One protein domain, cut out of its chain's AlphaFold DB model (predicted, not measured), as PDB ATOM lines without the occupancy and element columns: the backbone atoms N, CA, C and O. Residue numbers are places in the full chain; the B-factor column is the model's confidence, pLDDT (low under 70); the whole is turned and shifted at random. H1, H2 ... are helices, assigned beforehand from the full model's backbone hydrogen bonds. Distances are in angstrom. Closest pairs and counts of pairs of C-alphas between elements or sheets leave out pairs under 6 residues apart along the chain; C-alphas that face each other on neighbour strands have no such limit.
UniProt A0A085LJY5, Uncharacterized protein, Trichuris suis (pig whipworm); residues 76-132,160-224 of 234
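This is residues 76 to 132 and 160 to 224 of the 234 residues of an uncharacterized protein of Trichuris suis (pig whipworm) (UniProt A0A085LJY5). H1 and the long H2 form a helical hairpin, with H4 packed steeply across both near its closed end. H3 runs beside the farther part of H2, H6 packs on H1, and H5 lies beyond H4. The 122 printed residues, all helix in class with six named helices, are only just compact, close to loose: radius of gyration of the C-alphas 15.9 A, spans 52 by 34 by 22 A.

Find C-alpha 77 at (28.688, -38.417, -18.495); H1, residues 77 to 96, runs 28.7 A from there. H2, residues 102 to 132, spans 45.8 A. Then find H3, 160 to 172; H4, 175 to 188; H5, 195 to 203; and H6, 216 to 223, ending at (20.121, -26.641, -17.228).

See H1 touch H2 with residues 91 to 95 alone, at a shallow tilt of 26 degrees; the closest C-alphas, Ile 91 and Lys 104, are 6.2 A apart. O i to N i+4 pairs are all within hydrogen-bond range in H1, H5 and H6, but 24 of 27 in H2, 8 of 9 in H3 and 9 of 10 in H4.

Residues 133 to 159 are cut out, leaving C-alphas 132 and 160 15.3 A apart. The H5 to H6 link is long; pLDDT is under 70 at residues 122 to 132, 160 to 171 and 224.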
ATOM      1  N   TYR A  76      25.878 -40.392 -21.070       71.44
ATOM      2  CA  TYR A  76      25.346 -39.849 -19.827       71.44
ATOM      3  C   TYR A  76      26.366 -39.123 -18.933       71.44
ATOM      4  O   TYR A  76      26.024 -38.705 -17.829       71.44
ATOM      5  N   GLU A  77      27.623 -38.971 -19.346       73.69
ATOM      6  CA  GLU A  77      28.688 -38.417 -18.495       73.69
ATOM      7  C   GLU A  77      28.393 -36.970 -18.068       73.69
ATOM      8  O   GLU A  77      28.605 -36.578 -16.917       73.69
ATOM      9  N   ARG A  78      27.843 -36.177 -18.996       75.50
ATOM     10  CA  ARG A  78      27.402 -34.806 -18.729       75.50
ATOM     11  C   ARG A  78      26.257 -34.773 -17.720       75.50
ATOM     12  O   ARG A  78      26.344 -34.032 -16.743       75.50
ATOM     13  N   ASP A  79      25.229 -35.589 -17.928       79.69
ATOM     14  CA  ASP A  79      24.079 -35.652 -17.027       79.69
ATOM     15  C   ASP A  79      24.512 -36.120 -15.635       79.69
ATOM     16  O   ASP A  79      24.179 -35.488 -14.635       79.69
ATOM     17  N   LEU A  80      25.363 -37.141 -15.550       83.00
ATOM     18  CA  LEU A  80      25.897 -37.627 -14.282       83.00
ATOM     19  C   LEU A  80      26.627 -36.532 -13.499       83.00
ATOM     20  O   LEU A  80      26.380 -36.379 -12.298       83.00
ATOM     21  N   ARG A  81      27.481 -35.736 -14.155       83.19
ATOM     22  CA  ARG A  81      28.134 -34.578 -13.518       83.19
ATOM     23  C   ARG A  81      27.114 -33.564 -13.005       83.19
ATOM     24  O   ARG A  81      27.200 -33.145 -11.852       83.19
ATOM     25  N   ASN A  82      26.138 -33.223 -13.838       83.31
ATOM     26  CA  ASN A  82      25.112 -32.232 -13.536       83.31
ATOM     27  C   ASN A  82      24.244 -32.642 -12.339       83.31
ATOM     28  O   ASN A  82      24.084 -31.880 -11.387       83.31
ATOM     29  N   TYR A  83      23.745 -33.877 -12.334       87.12
ATOM     30  CA  TYR A  83      22.936 -34.405 -11.237       87.12
ATOM     31  C   TYR A  83      23.747 -34.606  -9.953       87.12
ATOM     32  O   TYR A  83      23.235 -34.367  -8.861       87.12
ATOM     33  N   THR A  84      25.033 -34.948 -10.066       90.19
ATOM     34  CA  THR A  84      25.935 -34.984  -8.906       90.19
ATOM     35  C   THR A  84      26.127 -33.586  -8.306       90.19
ATOM     36  O   THR A  84      26.166 -33.447  -7.083       90.19
ATOM     37  N   ALA A  85      26.229 -32.542  -9.132       88.62
ATOM     38  CA  ALA A  85      26.332 -31.159  -8.664       88.62
ATOM     39  C   ALA A  85      25.040 -30.690  -7.974       88.62
ATOM     40  O   ALA A  85      25.099 -30.159  -6.866       88.62
ATOM     41  N   ILE A  86      23.879 -30.978  -8.574       90.88
ATOM     42  CA  ILE A  86      22.558 -30.740  -7.969       90.88
ATOM     43  C   ILE A  86      22.467 -31.404  -6.589       90.88
ATOM     44  O   ILE A  86      22.109 -30.748  -5.609       90.88
ATOM     45  N   LEU A  87      22.823 -32.690  -6.500       94.25
ATOM     46  CA  LEU A  87      22.770 -33.449  -5.254       94.25
ATOM     47  C   LEU A  87      23.690 -32.845  -4.183       94.25
ATOM     48  O   LEU A  87      23.286 -32.729  -3.029       94.25
ATOM     49  N   LYS A  88      24.905 -32.415  -4.552       92.88
ATOM     50  CA  LYS A  88      25.821 -31.734  -3.622       92.88
ATOM     51  C   LYS A  88      25.189 -30.468  -3.038       92.88
ATOM     52  O   LYS A  88      25.172 -30.329  -1.819       92.88
ATOM     53  N   CYS A  89      24.608 -29.605  -3.874       93.38
ATOM     54  CA  CYS A  89      23.919 -28.399  -3.403       93.38
ATOM     55  C   CYS A  89      22.762 -28.722  -2.452       93.38
ATOM     56  O   CYS A  89      22.582 -28.044  -1.444       93.38
ATOM     57  N   GLN A  90      21.987 -29.764  -2.752       95.44
ATOM     58  CA  GLN A  90      20.880 -30.200  -1.901       95.44
ATOM     59  C   GLN A  90      21.363 -30.702  -0.535       95.44
ATOM     60  O   GLN A  90      20.811 -30.314   0.491       95.44
ATOM     61  N   ILE A  91      22.424 -31.511  -0.504       96.50
ATOM     62  CA  ILE A  91      23.029 -31.998   0.743       96.50
ATOM     63  C   ILE A  91      23.584 -30.838   1.571       96.50
ATOM     64  O   ILE A  91      23.330 -30.766   2.771       96.50
ATOM     65  N   ASP A  92      24.332 -29.928   0.947       95.19
ATOM     66  CA  ASP A  92      24.936 -28.799   1.655       95.19
ATOM     67  C   ASP A  92      23.844 -27.851   2.209       95.19
ATOM     68  O   ASP A  92      23.987 -27.320   3.314       95.19
ATOM     69  N   ALA A  93      22.703 -27.713   1.519       95.94
ATOM     70  CA  ALA A  93      21.526 -27.000   2.025       95.94
ATOM     71  C   ALA A  93      20.874 -27.701   3.231       95.94
ATOM     72  O   ALA A  93      20.547 -27.037   4.214       95.94
ATOM     73  N   LEU A  94      20.738 -29.033   3.212       95.81
ATOM     74  CA  LEU A  94      20.268 -29.793   4.380       95.81
ATOM     75  C   LEU A  94      21.205 -29.601   5.576       95.81
ATOM     76  O   LEU A  94      20.751 -29.318   6.681       95.81
ATOM     77  N   ILE A  95      22.517 -29.686   5.367       95.81
ATOM     78  CA  ILE A  95      23.495 -29.462   6.440       95.81
ATOM     79  C   ILE A  95      23.354 -28.042   7.002       95.81
ATOM     80  O   ILE A  95      23.312 -27.855   8.217       95.81
ATOM     81  N   SER A  96      23.186 -27.049   6.125       94.94
ATOM     82  CA  SER A  96      22.955 -25.652   6.515       94.94
ATOM     83  C   SER A  96      21.648 -25.456   7.294       94.94
ATOM     84  O   SER A  96      21.564 -24.574   8.143       94.94
ATOM     85  N   PHE A  97      20.640 -26.299   7.052       91.75
ATOM     86  CA  PHE A  97      19.371 -26.305   7.783       91.75
ATOM     87  C   PHE A  97      19.457 -26.984   9.166       91.75
ATOM     88  O   PHE A  97      18.494 -26.957   9.929       91.75
ATOM     89  N   GLY A  98      20.606 -27.571   9.517       92.94
ATOM     90  CA  GLY A  98      20.867 -28.157  10.835       92.94
ATOM     91  C   GLY A  98      20.955 -29.683  10.853       92.94
ATOM     92  O   GLY A  98      21.060 -30.277  11.927       92.94
ATOM     93  N   PHE A  99      20.932 -30.339   9.692       93.88
ATOM     94  CA  PHE A  99      21.235 -31.765   9.625       93.88
ATOM     95  C   PHE A  99      22.736 -32.023   9.838       93.88
ATOM     96  O   PHE A  99      23.591 -31.224   9.460       93.88
ATOM     97  N   ALA A 100      23.078 -33.168  10.434       92.69
ATOM     98  CA  ALA A 100      24.464 -33.510  10.718       92.69
ATOM     99  C   ALA A 100      25.243 -33.785   9.416       92.69
ATOM    100  O   ALA A 100      24.713 -34.408   8.490       92.69
ATOM    101  N   PRO A 101      26.535 -33.414   9.352       92.31
ATOM    102  CA  PRO A 101      27.348 -33.554   8.141       92.31
ATOM    103  C   PRO A 101      27.547 -35.010   7.689       92.31
ATOM    104  O   PRO A 101      27.912 -35.251   6.539       92.31
ATOM    105  N   ILE A 102      27.257 -35.990   8.553       91.12
ATOM    106  CA  ILE A 102      27.279 -37.425   8.230       91.12
ATOM    107  C   ILE A 102      26.362 -37.795   7.051       91.12
ATOM    108  O   ILE A 102      26.689 -38.709   6.290       91.12
ATOM    109  N   ILE A 103      25.281 -37.038   6.815       93.31
ATOM    110  CA  ILE A 103      24.377 -37.257   5.671       93.31
ATOM    111  C   ILE A 103      25.128 -37.163   4.341       93.31
ATOM    112  O   ILE A 103      24.796 -37.878   3.399       93.31
ATOM    113  N   LYS A 104      26.187 -36.347   4.258       91.94
ATOM    114  CA  LYS A 104      27.006 -36.222   3.046       91.94
ATOM    115  C   LYS A 104      27.658 -37.539   2.649       91.94
ATOM    116  O   LYS A 104      27.643 -37.888   1.468       91.94
ATOM    117  N   LYS A 105      28.195 -38.278   3.627       88.00
ATOM    118  CA  LYS A 105      28.756 -39.613   3.389       88.00
ATOM    119  C   LYS A 105      27.655 -40.556   2.911       88.00
ATOM    120  O   LYS A 105      27.794 -41.151   1.846       88.00
ATOM    121  N   SER A 106      26.534 -40.617   3.636       89.81
ATOM    122  CA  SER A 106      25.430 -41.522   3.297       89.81
ATOM    123  C   SER A 106      24.846 -41.256   1.903       89.81
ATOM    124  O   SER A 106      24.688 -42.180   1.110       89.81
ATOM    125  N   ALA A 107      24.617 -39.992   1.547       93.00
ATOM    126  CA  ALA A 107      24.115 -39.619   0.231       93.00
ATOM    127  C   ALA A 107      25.101 -39.964  -0.897       93.00
ATOM    128  O   ALA A 107      24.672 -40.405  -1.962       93.00
ATOM    129  N   LYS A 108      26.418 -39.821  -0.669       89.44
ATOM    130  CA  LYS A 108      27.450 -40.254  -1.629       89.44
ATOM    131  C   LYS A 108      27.380 -41.767  -1.863       89.44
ATOM    132  O   LYS A 108      27.421 -42.190  -3.016       89.44
ATOM    133  N   VAL A 109      27.242 -42.562  -0.796       84.62
ATOM    134  CA  VAL A 109      27.107 -44.029  -0.884       84.62
ATOM    135  C   VAL A 109      25.902 -44.401  -1.742       84.62
ATOM    136  O   VAL A 109      26.045 -45.116  -2.734       84.62
ATOM    137  N   LEU A 110      24.735 -43.856  -1.393       90.62
ATOM    138  CA  LEU A 110      23.475 -44.131  -2.080       90.62
ATOM    139  C   LEU A 110      23.538 -43.728  -3.555       90.62
ATOM    140  O   LEU A 110      23.133 -44.497  -4.424       90.62
ATOM    141  N   TRP A 111      24.099 -42.554  -3.859       92.44
ATOM    142  CA  TRP A 111      24.255 -42.088  -5.235       92.44
ATOM    143  C   TRP A 111      25.140 -43.021  -6.064       92.44
ATOM    144  O   TRP A 111      24.751 -43.422  -7.157       92.44
ATOM    145  N   ILE A 112      26.300 -43.424  -5.534       86.00
ATOM    146  CA  ILE A 112      27.221 -44.337  -6.228       86.00
ATOM    147  C   ILE A 112      26.570 -45.703  -6.455       86.00
ATOM    148  O   ILE A 112      26.670 -46.249  -7.554       86.00
ATOM    149  N   GLN A 113      25.908 -46.261  -5.439       84.56
ATOM    150  CA  GLN A 113      25.207 -47.541  -5.557       84.56
ATOM    151  C   GLN A 113      24.116 -47.474  -6.628       84.56
ATOM    152  O   GLN A 113      24.060 -48.344  -7.495       84.56
ATOM    153  N   MET A 114      23.314 -46.408  -6.625       85.94
ATOM    154  CA  MET A 114      22.234 -46.214  -7.588       85.94
ATOM    155  C   MET A 114      22.761 -46.044  -9.022       85.94
ATOM    156  O   MET A 114      22.250 -46.682  -9.939       85.94
ATOM    157  N   VAL A 115      23.822 -45.252  -9.221       84.06
ATOM    158  CA  VAL A 115      24.475 -45.080 -10.533       84.06
ATOM    159  C   VAL A 115      25.043 -46.408 -11.034       84.06
ATOM    160  O   VAL A 115      24.818 -46.782 -12.181       84.06
ATOM    161  N   ARG A 116      25.753 -47.154 -10.178       82.00
ATOM    162  CA  ARG A 116      26.315 -48.466 -10.537       82.00
ATOM    163  C   ARG A 116      25.237 -49.465 -10.916       82.00
ATOM    164  O   ARG A 116      25.430 -50.209 -11.871       82.00
ATOM    165  N   GLN A 117      24.136 -49.497 -10.171       80.06
ATOM    166  CA  GLN A 117      23.034 -50.396 -10.472       80.06
ATOM    167  C   GLN A 117      22.382 -50.030 -11.806       80.06
ATOM    168  O   GLN A 117      22.219 -50.904 -12.645       80.06
ATOM    169  N   ALA A 118      22.136 -48.742 -12.061       78.81
ATOM    170  CA  ALA A 118      21.580 -48.286 -13.332       78.81
ATOM    171  C   ALA A 118      22.466 -48.647 -14.540       78.81
ATOM    172  O   ALA A 118      21.942 -49.015 -15.588       78.81
ATOM    173  N   ILE A 119      23.796 -48.577 -14.395       75.50
ATOM    174  CA  ILE A 119      24.742 -49.002 -15.442       75.50
ATOM    175  C   ILE A 119      24.677 -50.523 -15.643       75.50
ATOM    176  O   ILE A 119      24.559 -50.987 -16.771       75.50
ATOM    177  N   LYS A 120      24.688 -51.310 -14.559       75.88
ATOM    178  CA  LYS A 120      24.572 -52.776 -14.645       75.88
ATOM    179  C   LYS A 120      23.263 -53.215 -15.295       75.88
ATOM    180  O   LYS A 120      23.275 -54.114 -16.127       75.88
ATOM    181  N   ASP A 121      22.149 -52.588 -14.930       73.19
ATOM    182  CA  ASP A 121      20.835 -52.899 -15.493       73.19
ATOM    183  C   ASP A 121      20.781 -52.556 -16.988       73.19
ATOM    184  O   ASP A 121      20.121 -53.245 -17.765       73.19
ATOM    185  N   ALA A 122      21.507 -51.522 -17.413       67.44
ATOM    186  CA  ALA A 122      21.670 -51.183 -18.820       67.44
ATOM    187  C   ALA A 122      22.464 -52.269 -19.580       67.44
ATOM    188  O   ALA A 122      22.022 -52.707 -20.641       67.44
ATOM    189  N   ASP A 123      23.558 -52.772 -18.996       63.22
ATOM    190  CA  ASP A 123      24.428 -53.799 -19.596       63.22
ATOM    191  C   ASP A 123      23.788 -55.207 -19.633       63.22
ATOM    192  O   ASP A 123      23.977 -55.969 -20.586       63.22
ATOM    193  N   VAL A 124      23.027 -55.591 -18.599       60.16
ATOM    194  CA  VAL A 124      22.347 -56.904 -18.530       60.16
ATOM    195  C   VAL A 124      21.262 -57.017 -19.599       60.16
ATOM    196  O   VAL A 124      21.144 -58.065 -20.238       60.16
ATOM    197  N   ASN A 125      20.524 -55.933 -19.849       52.91
ATOM    198  CA  ASN A 125      19.527 -55.890 -20.916       52.91
ATOM    199  C   ASN A 125      20.152 -56.107 -22.309       52.91
ATOM    200  O   ASN A 125      19.533 -56.761 -23.147       52.91
ATOM    201  N   ASP A 126      21.389 -55.654 -22.545       51.34
ATOM    202  CA  ASP A 126      22.113 -55.931 -23.796       51.34
ATOM    203  C   ASP A 126      22.588 -57.400 -23.890       51.34
ATOM    204  O   ASP A 126      22.584 -58.004 -24.966       51.34
ATOM    205  N   SER A 127      22.956 -58.017 -22.761       52.97
ATOM    206  CA  SER A 127      23.471 -59.397 -22.704       52.97
ATOM    207  C   SER A 127      22.382 -60.475 -22.844       52.97
ATOM    208  O   SER A 127      22.585 -61.479 -23.537       52.97
ATOM    209  N   GLU A 128      21.205 -60.284 -22.238       50.28
ATOM    210  CA  GLU A 128      20.098 -61.254 -22.332       50.28
ATOM    211  C   GLU A 128      19.450 -61.293 -23.723       50.28
ATOM    212  O   GLU A 128      19.080 -62.366 -24.207       50.28
ATOM    213  N   LEU A 129      19.405 -60.160 -24.430       47.28
ATOM    214  CA  LEU A 129      18.957 -60.121 -25.824       47.28
ATOM    215  C   LEU A 129      19.911 -60.872 -26.767       47.28
ATOM    216  O   LEU A 129      19.452 -61.542 -27.692       47.28
ATOM    217  N   SER A 130      21.222 -60.843 -26.501       47.16
ATOM    218  CA  SER A 130      22.217 -61.572 -27.302       47.16
ATOM    219  C   SER A 130      22.131 -63.098 -27.127       47.16
ATOM    220  O   SER A 130      22.414 -63.853 -28.061       47.16
ATOM    221  N   LYS A 131      21.698 -63.583 -25.952       44.06
ATOM    222  CA  LYS A 131      21.480 -65.022 -25.711       44.06
ATOM    223  C   LYS A 131      20.198 -65.542 -26.354       44.06
ATOM    224  O   LYS A 131      20.229 -66.625 -26.936       44.06
ATOM    225  N   ASN A 132      19.122 -64.758 -26.340       42.59
ATOM    226  CA  ASN A 132      17.848 -65.154 -26.948       42.59
ATOM    227  C   ASN A 132      17.901 -65.244 -28.484       42.59
ATOM    228  O   ASN A 132      17.013 -65.832 -29.093       42.59
ATOM    229  N   GLU A 160      16.272 -50.245 -31.013       45.34
ATOM    230  CA  GLU A 160      15.317 -50.394 -29.911       45.34
ATOM    231  C   GLU A 160      15.982 -50.834 -28.592       45.34
ATOM    232  O   GLU A 160      15.562 -50.393 -27.516       45.34
ATOM    233  N   SER A 161      17.026 -51.674 -28.652       45.94
ATOM    234  CA  SER A 161      17.802 -52.105 -27.474       45.94
ATOM    235  C   SER A 161      18.668 -50.971 -26.928       45.94
ATOM    236  O   SER A 161      18.609 -50.677 -25.730       45.94
ATOM    237  N   MET A 162      19.354 -50.245 -27.817       47.06
ATOM    238  CA  MET A 162      20.118 -49.053 -27.455       47.06
ATOM    239  C   MET A 162      19.202 -47.996 -26.821       47.06
ATOM    240  O   MET A 162      19.562 -47.392 -25.811       47.06
ATOM    241  N   LEU A 163      17.967 -47.846 -27.326       50.78
ATOM    242  CA  LEU A 163      16.954 -46.967 -26.733       50.78
ATOM    243  C   LEU A 163      16.552 -47.385 -25.311       50.78
ATOM    244  O   LEU A 163      16.334 -46.518 -24.469       50.78
ATOM    245  N   LYS A 164      16.402 -48.687 -25.028       47.91
ATOM    246  CA  LYS A 164      15.967 -49.197 -23.711       47.91
ATOM    247  C   LYS A 164      17.064 -49.059 -22.654       47.91
ATOM    248  O   LYS A 164      16.777 -48.560 -21.565       47.91
ATOM    249  N   SER A 165      18.300 -49.413 -23.001       48.66
ATOM    250  CA  SER A 165      19.495 -49.207 -22.169       48.66
ATOM    251  C   SER A 165      19.704 -47.714 -21.867       48.66
ATOM    252  O   SER A 165      19.792 -47.295 -20.708       48.66
ATOM    253  N   GLN A 166      19.593 -46.865 -22.895       52.72
ATOM    254  CA  GLN A 166      19.628 -45.411 -22.740       52.72
ATOM    255  C   GLN A 166      18.468 -44.885 -21.875       52.72
ATOM    256  O   GLN A 166      18.662 -43.966 -21.083       52.72
ATOM    257  N   LYS A 167      17.270 -45.476 -21.963       55.53
ATOM    258  CA  LYS A 167      16.085 -45.078 -21.184       55.53
ATOM    259  C   LYS A 167      16.191 -45.436 -19.697       55.53
ATOM    260  O   LYS A 167      15.722 -44.655 -18.867       55.53
ATOM    261  N   ALA A 168      16.809 -46.567 -19.348       56.09
ATOM    262  CA  ALA A 168      17.066 -46.950 -17.956       56.09
ATOM    263  C   ALA A 168      18.020 -45.948 -17.286       56.09
ATOM    264  O   ALA A 168      17.702 -45.380 -16.239       56.09
ATOM    265  N   VAL A 169      19.118 -45.621 -17.966       61.62
ATOM    266  CA  VAL A 169      20.101 -44.633 -17.508       61.62
ATOM    267  C   VAL A 169      19.522 -43.205 -17.517       61.62
ATOM    268  O   VAL A 169      19.740 -42.453 -16.575       61.62
ATOM    269  N   GLN A 170      18.670 -42.839 -18.480       61.88
ATOM    270  CA  GLN A 170      17.930 -41.563 -18.465       61.88
ATOM    271  C   GLN A 170      16.928 -41.447 -17.308       61.88
ATOM    272  O   GLN A 170      16.645 -40.342 -16.847       61.88
ATOM    273  N   SER A 171      16.366 -42.559 -16.822       64.88
ATOM    274  CA  SER A 171      15.423 -42.524 -15.696       64.88
ATOM    275  C   SER A 171      16.086 -42.106 -14.377       64.88
ATOM    276  O   SER A 171      15.434 -41.464 -13.550       64.88
ATOM    277  N   LEU A 172      17.391 -42.384 -14.236       73.56
ATOM    278  CA  LEU A 172      18.247 -41.934 -13.138       73.56
ATOM    279  C   LEU A 172      18.389 -40.404 -13.117       73.56
ATOM    280  O   LEU A 172      18.454 -39.784 -12.054       73.56
ATOM    281  N   PHE A 173      18.409 -39.786 -14.296       77.38
ATOM    282  CA  PHE A 173      18.623 -38.358 -14.500       77.38
ATOM    283  C   PHE A 173      17.304 -37.595 -14.506       77.38
ATOM    284  O   PHE A 173      16.898 -36.992 -15.501       77.38
ATOM    285  N   ARG A 174      16.620 -37.617 -13.360       82.38
ATOM    286  CA  ARG A 174      15.453 -36.771 -13.093       82.38
ATOM    287  C   ARG A 174      15.689 -35.980 -11.814       82.38
ATOM    288  O   ARG A 174      16.150 -36.568 -10.849       82.38
ATOM    289  N   PRO A 175      15.292 -34.699 -11.712       78.12
ATOM    290  CA  PRO A 175      15.537 -33.906 -10.496       78.12
ATOM    291  C   PRO A 175      14.949 -34.526  -9.219       78.12
ATOM    292  O   PRO A 175      15.424 -34.294  -8.113       78.12
ATOM    293  N   VAL A 176      13.908 -35.348  -9.368       88.62
ATOM    294  CA  VAL A 176      13.280 -36.077  -8.261       88.62
ATOM    295  C   VAL A 176      14.196 -37.169  -7.688       88.62
ATOM    296  O   VAL A 176      14.083 -37.477  -6.505       88.62
ATOM    297  N   THR A 177      15.126 -37.740  -8.465       91.12
ATOM    298  CA  THR A 177      16.033 -38.790  -7.965       91.12
ATOM    299  C   THR A 177      17.014 -38.240  -6.940       91.12
ATOM    300  O   THR A 177      17.240 -38.882  -5.919       91.12
ATOM    301  N   THR A 178      17.533 -37.026  -7.130       93.25
ATOM    302  CA  THR A 178      18.445 -36.408  -6.156       93.25
ATOM    303  C   THR A 178      17.716 -36.037  -4.860       93.25
ATOM    304  O   THR A 178      18.272 -36.211  -3.775       93.25
ATOM    305  N   LEU A 179      16.434 -35.652  -4.938       94.81
ATOM    306  CA  LEU A 179      15.580 -35.493  -3.752       94.81
ATOM    307  C   LEU A 179      15.322 -36.819  -3.033       94.81
ATOM    308  O   LEU A 179      15.343 -36.859  -1.803       94.81
ATOM    309  N   ALA A 180      15.091 -37.903  -3.779       94.62
ATOM    310  CA  ALA A 180      14.929 -39.228  -3.191       94.62
ATOM    311  C   ALA A 180      16.203 -39.646  -2.442       94.62
ATOM    312  O   ALA A 180      16.119 -40.078  -1.296       94.62
ATOM    313  N   VAL A 181      17.381 -39.423  -3.033       95.00
ATOM    314  CA  VAL A 181      18.673 -39.683  -2.376       95.00
ATOM    315  C   VAL A 181      18.818 -38.862  -1.098       95.00
ATOM    316  O   VAL A 181      19.214 -39.409  -0.075       95.00
ATOM    317  N   CYS A 182      18.444 -37.579  -1.117       96.31
ATOM    318  CA  CYS A 182      18.434 -36.744   0.086       96.31
ATOM    319  C   CYS A 182      17.529 -37.324   1.182       96.31
ATOM    320  O   CYS A 182      17.934 -37.409   2.341       96.31
ATOM    321  N   TRP A 183      16.320 -37.755   0.818       96.94
ATOM    322  CA  TRP A 183      15.378 -38.364   1.755       96.94
ATOM    323  C   TRP A 183      15.927 -39.664   2.361       96.94
ATOM    324  O   TRP A 183      15.946 -39.809   3.587       96.94
ATOM    325  N   PHE A 184      16.425 -40.579   1.525       96.44
ATOM    326  CA  PHE A 184      17.015 -41.840   1.977       96.44
ATOM    327  C   PHE A 184      18.251 -41.608   2.850       96.44
ATOM    328  O   PHE A 184      18.366 -42.240   3.894       96.44
ATOM    329  N   ALA A 185      19.119 -40.658   2.489       95.25
ATOM    330  CA  ALA A 185      20.310 -40.315   3.263       95.25
ATOM    331  C   ALA A 185      19.975 -39.726   4.645       95.25
ATOM    332  O   ALA A 185      20.686 -39.946   5.622       95.25
ATOM    333  N   CYS A 186      18.875 -38.980   4.762       94.75
ATOM    334  CA  CYS A 186      18.390 -38.547   6.069       94.75
ATOM    335  C   CYS A 186      17.888 -39.749   6.885       94.75
ATOM    336  O   CYS A 186      18.202 -39.889   8.067       94.75
ATOM    337  N   ARG A 187      17.113 -40.646   6.269       94.81
ATOM    338  CA  ARG A 187      16.552 -41.814   6.962       94.81
ATOM    339  C   ARG A 187      17.623 -42.799   7.428       94.81
ATOM    340  O   ARG A 187      17.520 -43.286   8.551       94.81
ATOM    341  N   SER A 188      18.644 -43.049   6.614       90.75
ATOM    342  CA  SER A 188      19.783 -43.912   6.951       90.75
ATOM    343  C   SER A 188      20.599 -43.368   8.126       90.75
ATOM    344  O   SER A 188      21.099 -44.139   8.935       90.75
ATOM    345  N   CYS A 189      20.671 -42.044   8.281       90.88
ATOM    346  CA  CYS A 189      21.293 -41.396   9.437       90.88
ATOM    347  C   CYS A 189      20.371 -41.303  10.672       90.88
ATOM    348  O   CYS A 189      20.703 -40.613  11.634       90.88
ATOM    349  N   GLY A 190      19.210 -41.971  10.665       88.75
ATOM    350  CA  GLY A 190      18.297 -42.050  11.809       88.75
ATOM    351  C   GLY A 190      17.293 -40.900  11.927       88.75
ATOM    352  O   GLY A 190      16.518 -40.860  12.888       88.75
ATOM    353  N   TYR A 191      17.243 -39.977  10.961       92.25
ATOM    354  CA  TYR A 191      16.257 -38.896  10.974       92.25
ATOM    355  C   TYR A 191      14.857 -39.429  10.651       92.25
ATOM    356  O   TYR A 191      14.634 -40.157   9.680       92.25
ATOM    357  N   LYS A 192      13.865 -39.011  11.443       93.06
ATOM    358  CA  LYS A 192      12.449 -39.363  11.241       93.06
ATOM    359  C   LYS A 192      11.758 -38.424  10.248       93.06
ATOM    360  O   LYS A 192      10.661 -37.952  10.515       93.06
ATOM    361  N   ILE A 193      12.400 -38.168   9.113       93.56
ATOM    362  CA  ILE A 193      11.870 -37.288   8.073       93.56
ATOM    363  C   ILE A 193      10.881 -38.033   7.163       93.56
ATOM    364  O   ILE A 193      11.114 -39.177   6.748       93.56
ATOM    365  N   LEU A 194       9.760 -37.395   6.858       94.81
ATOM    366  CA  LEU A 194       8.765 -37.853   5.896       94.81
ATOM    367  C   LEU A 194       9.042 -37.251   4.514       94.81
ATOM    368  O   LEU A 194       9.712 -36.231   4.372       94.81
ATOM    369  N   ILE A 195       8.479 -37.860   3.471       93.25
ATOM    370  CA  ILE A 195       8.558 -37.304   2.109       93.25
ATOM    371  C   ILE A 195       7.910 -35.911   2.064       93.25
ATOM    372  O   ILE A 195       8.427 -35.007   1.411       93.25
ATOM    373  N   SER A 196       6.822 -35.711   2.819       95.31
ATOM    374  CA  SER A 196       6.165 -34.409   2.965       95.31
ATOM    375  C   SER A 196       7.114 -33.321   3.459       95.31
ATOM    376  O   SER A 196       7.007 -32.189   3.000       95.31
ATOM    377  N   ASP A 197       8.061 -33.651   4.338       95.06
ATOM    378  CA  ASP A 197       9.003 -32.676   4.889       95.06
ATOM    379  C   ASP A 197       9.999 -32.220   3.817       95.06
ATOM    380  O   ASP A 197      10.243 -31.027   3.666       95.06
ATOM    381  N   ILE A 198      10.497 -33.147   2.989       95.75
ATOM    382  CA  ILE A 198      11.325 -32.813   1.818       95.75
ATOM    383  C   ILE A 198      10.540 -31.926   0.845       95.75
ATOM    384  O   ILE A 198      11.052 -30.906   0.386       95.75
ATOM    385  N   CYS A 199       9.277 -32.263   0.563       94.44
ATOM    386  CA  CYS A 199       8.418 -31.434  -0.283       94.44
ATOM    387  C   CYS A 199       8.192 -30.034   0.307       94.44
ATOM    388  O   CYS A 199       8.159 -29.058  -0.443       94.44
ATOM    389  N   LEU A 200       8.054 -29.916   1.631       95.62
ATOM    390  CA  LEU A 200       7.936 -28.630   2.318       95.62
ATOM    391  C   LEU A 200       9.222 -27.811   2.192       95.62
ATOM    392  O   LEU A 200       9.132 -26.639   1.836       95.62
ATOM    393  N   LEU A 201      10.398 -28.415   2.390       94.88
ATOM    394  CA  LEU A 201      11.686 -27.732   2.222       94.88
ATOM    395  C   LEU A 201      11.876 -27.215   0.789       94.88
ATOM    396  O   LEU A 201      12.319 -26.083   0.592       94.88
ATOM    397  N   VAL A 202      11.479 -28.000  -0.218       95.06
ATOM    398  CA  VAL A 202      11.492 -27.574  -1.627       95.06
ATOM    399  C   VAL A 202      10.512 -26.424  -1.866       95.06
ATOM    400  O   VAL A 202      10.871 -25.403  -2.454       95.06
ATOM    401  N   ARG A 203       9.273 -26.548  -1.374       94.06
ATOM    402  CA  ARG A 203       8.230 -25.522  -1.530       94.06
ATOM    403  C   ARG A 203       8.614 -24.204  -0.855       94.06
ATOM    404  O   ARG A 203       8.301 -23.141  -1.381       94.06
ATOM    405  N   GLN A 204       9.298 -24.275   0.283       93.62
ATOM    406  CA  GLN A 204       9.819 -23.126   1.025       93.62
ATOM    407  C   GLN A 204      11.128 -22.570   0.444       93.62
ATOM    408  O   GLN A 204      11.665 -21.616   0.994       93.62
ATOM    409  N   ARG A 205      11.631 -23.130  -0.668       92.50
ATOM    410  CA  ARG A 205      12.899 -22.741  -1.316       92.50
ATOM    411  C   ARG A 205      14.140 -22.932  -0.426       92.50
ATOM    412  O   ARG A 205      15.177 -22.341  -0.698       92.50
ATOM    413  N   LEU A 206      14.044 -23.766   0.611       92.12
ATOM    414  CA  LEU A 206      15.144 -24.083   1.530       92.12
ATOM    415  C   LEU A 206      16.007 -25.237   1.018       92.12
ATOM    416  O   LEU A 206      17.203 -25.280   1.283       92.12
ATOM    417  N   LEU A 207      15.403 -26.163   0.272       94.75
ATOM    418  CA  LEU A 207      16.109 -27.228  -0.427       94.75
ATOM    419  C   LEU A 207      16.117 -26.924  -1.934       94.75
ATOM    420  O   LEU A 207      15.039 -26.909  -2.540       94.75
ATOM    421  N   PRO A 208      17.291 -26.684  -2.550       93.00
ATOM    422  CA  PRO A 208      17.385 -26.366  -3.969       93.00
ATOM    423  C   PRO A 208      16.770 -27.448  -4.863       93.00
ATOM    424  O   PRO A 208      17.054 -28.637  -4.722       93.00
ATOM    425  N   PHE A 209      15.917 -27.047  -5.801       91.56
ATOM    426  CA  PHE A 209      15.239 -27.961  -6.732       91.56
ATOM    427  C   PHE A 209      14.788 -27.257  -8.010       91.56
ATOM    428  O   PHE A 209      14.862 -27.819  -9.100       91.56
ATOM    429  N   TYR A 210      14.330 -26.015  -7.878       87.00
ATOM    430  CA  TYR A 210      14.005 -25.162  -9.012       87.00
ATOM    431  C   TYR A 210      15.278 -24.510  -9.560       87.00
ATOM    432  O   TYR A 210      16.227 -24.260  -8.816       87.00
ATOM    433  N   THR A 211      15.311 -24.213 -10.856       81.38
ATOM    434  CA  THR A 211      16.508 -23.685 -11.538       81.38
ATOM    435  C   THR A 211      17.051 -22.398 -10.912       81.38
ATOM    436  O   THR A 211      18.259 -22.205 -10.864       81.38
ATOM    437  N   ASP A 212      16.172 -21.545 -10.396       81.31
ATOM    438  CA  ASP A 212      16.476 -20.285  -9.712       81.31
ATOM    439  C   ASP A 212      17.005 -20.459  -8.279       81.31
ATOM    440  O   ASP A 212      17.530 -19.510  -7.709       81.31
ATOM    441  N   THR A 213      16.881 -21.653  -7.691       82.69
ATOM    442  CA  THR A 213      17.380 -21.950  -6.331       82.69
ATOM    443  C   THR A 213      18.799 -22.505  -6.304       82.69
ATOM    444  O   THR A 213      19.373 -22.651  -5.227       82.69
ATOM    445  N   PHE A 214      19.363 -22.837  -7.467       84.75
ATOM    446  CA  PHE A 214      20.736 -23.315  -7.574       84.75
ATOM    447  C   PHE A 214      21.714 -22.157  -7.815       84.75
ATOM    448  O   PHE A 214      21.337 -21.175  -8.461       84.75
ATOM    449  N   PRO A 215      22.975 -22.289  -7.358       81.88
ATOM    450  CA  PRO A 215      24.062 -21.396  -7.756       81.88
ATOM    451  C   PRO A 215      24.204 -21.314  -9.278       81.88
ATOM    452  O   PRO A 215      23.900 -22.283  -9.984       81.88
ATOM    453  N   ASP A 216      24.685 -20.174  -9.776       79.56
ATOM    454  CA  ASP A 216      24.797 -19.900 -11.212       79.56
ATOM    455  C   ASP A 216      25.644 -20.973 -11.927       79.56
ATOM    456  O   ASP A 216      25.247 -21.452 -12.990       79.56
ATOM    457  N   GLU A 217      26.710 -21.476 -11.291       79.12
ATOM    458  CA  GLU A 217      27.590 -22.509 -11.856       79.12
ATOM    459  C   GLU A 217      26.859 -23.843 -12.079       79.12
ATOM    460  O   GLU A 217      27.036 -24.531 -13.091       79.12
ATOM    461  N   VAL A 218      26.007 -24.227 -11.124       78.56
ATOM    462  CA  VAL A 218      25.198 -25.449 -11.221       78.56
ATOM    463  C   VAL A 218      24.048 -25.236 -12.195       78.56
ATOM    464  O   VAL A 218      23.697 -26.148 -12.941       78.56
ATOM    465  N   ARG A 219      23.485 -24.026 -12.245       78.44
ATOM    466  CA  ARG A 219      22.403 -23.697 -13.170       78.44
ATOM    467  C   ARG A 219      22.858 -23.799 -14.626       78.44
ATOM    468  O   ARG A 219      22.197 -24.460 -15.425       78.44
ATOM    469  N   GLU A 220      23.991 -23.187 -14.949       77.81
ATOM    470  CA  GLU A 220      24.575 -23.184 -16.293       77.81
ATOM    471  C   GLU A 220      24.995 -24.587 -16.736       77.81
ATOM    472  O   GLU A 220      24.685 -25.012 -17.852       77.81
ATOM    473  N   SER A 221      25.642 -25.348 -15.848       74.50
ATOM    474  CA  SER A 221      26.077 -26.713 -16.158       74.50
ATOM    475  C   SER A 221      24.901 -27.682 -16.326       74.50
ATOM    476  O   SER A 221      24.860 -28.421 -17.320       74.50
ATOM    477  N   ALA A 222      23.926 -27.655 -15.407       71.81
ATOM    478  CA  ALA A 222      22.833 -28.623 -15.346       71.81
ATOM    479  C   ALA A 222      21.644 -28.319 -16.260       71.81
ATOM    480  O   ALA A 222      21.031 -29.252 -16.777       71.81
ATOM    481  N   PHE A 223      21.321 -27.044 -16.482       73.25
ATOM    482  CA  PHE A 223      20.121 -26.641 -17.228       73.25
ATOM    483  C   PHE A 223      20.430 -25.874 -18.521       73.25
ATOM    484  O   PHE A 223      19.525 -25.664 -19.334       73.25
ATOM    485  N   GLY A 224      21.699 -25.522 -18.748       64.50
ATOM    486  CA  GLY A 224      22.147 -24.758 -19.907       64.50
ATOM    487  C   GLY A 224      21.802 -23.273 -19.816       64.50
ATOM    488  O   GLY A 224      20.970 -22.839 -19.017       64.50
TER     489      GLY A 224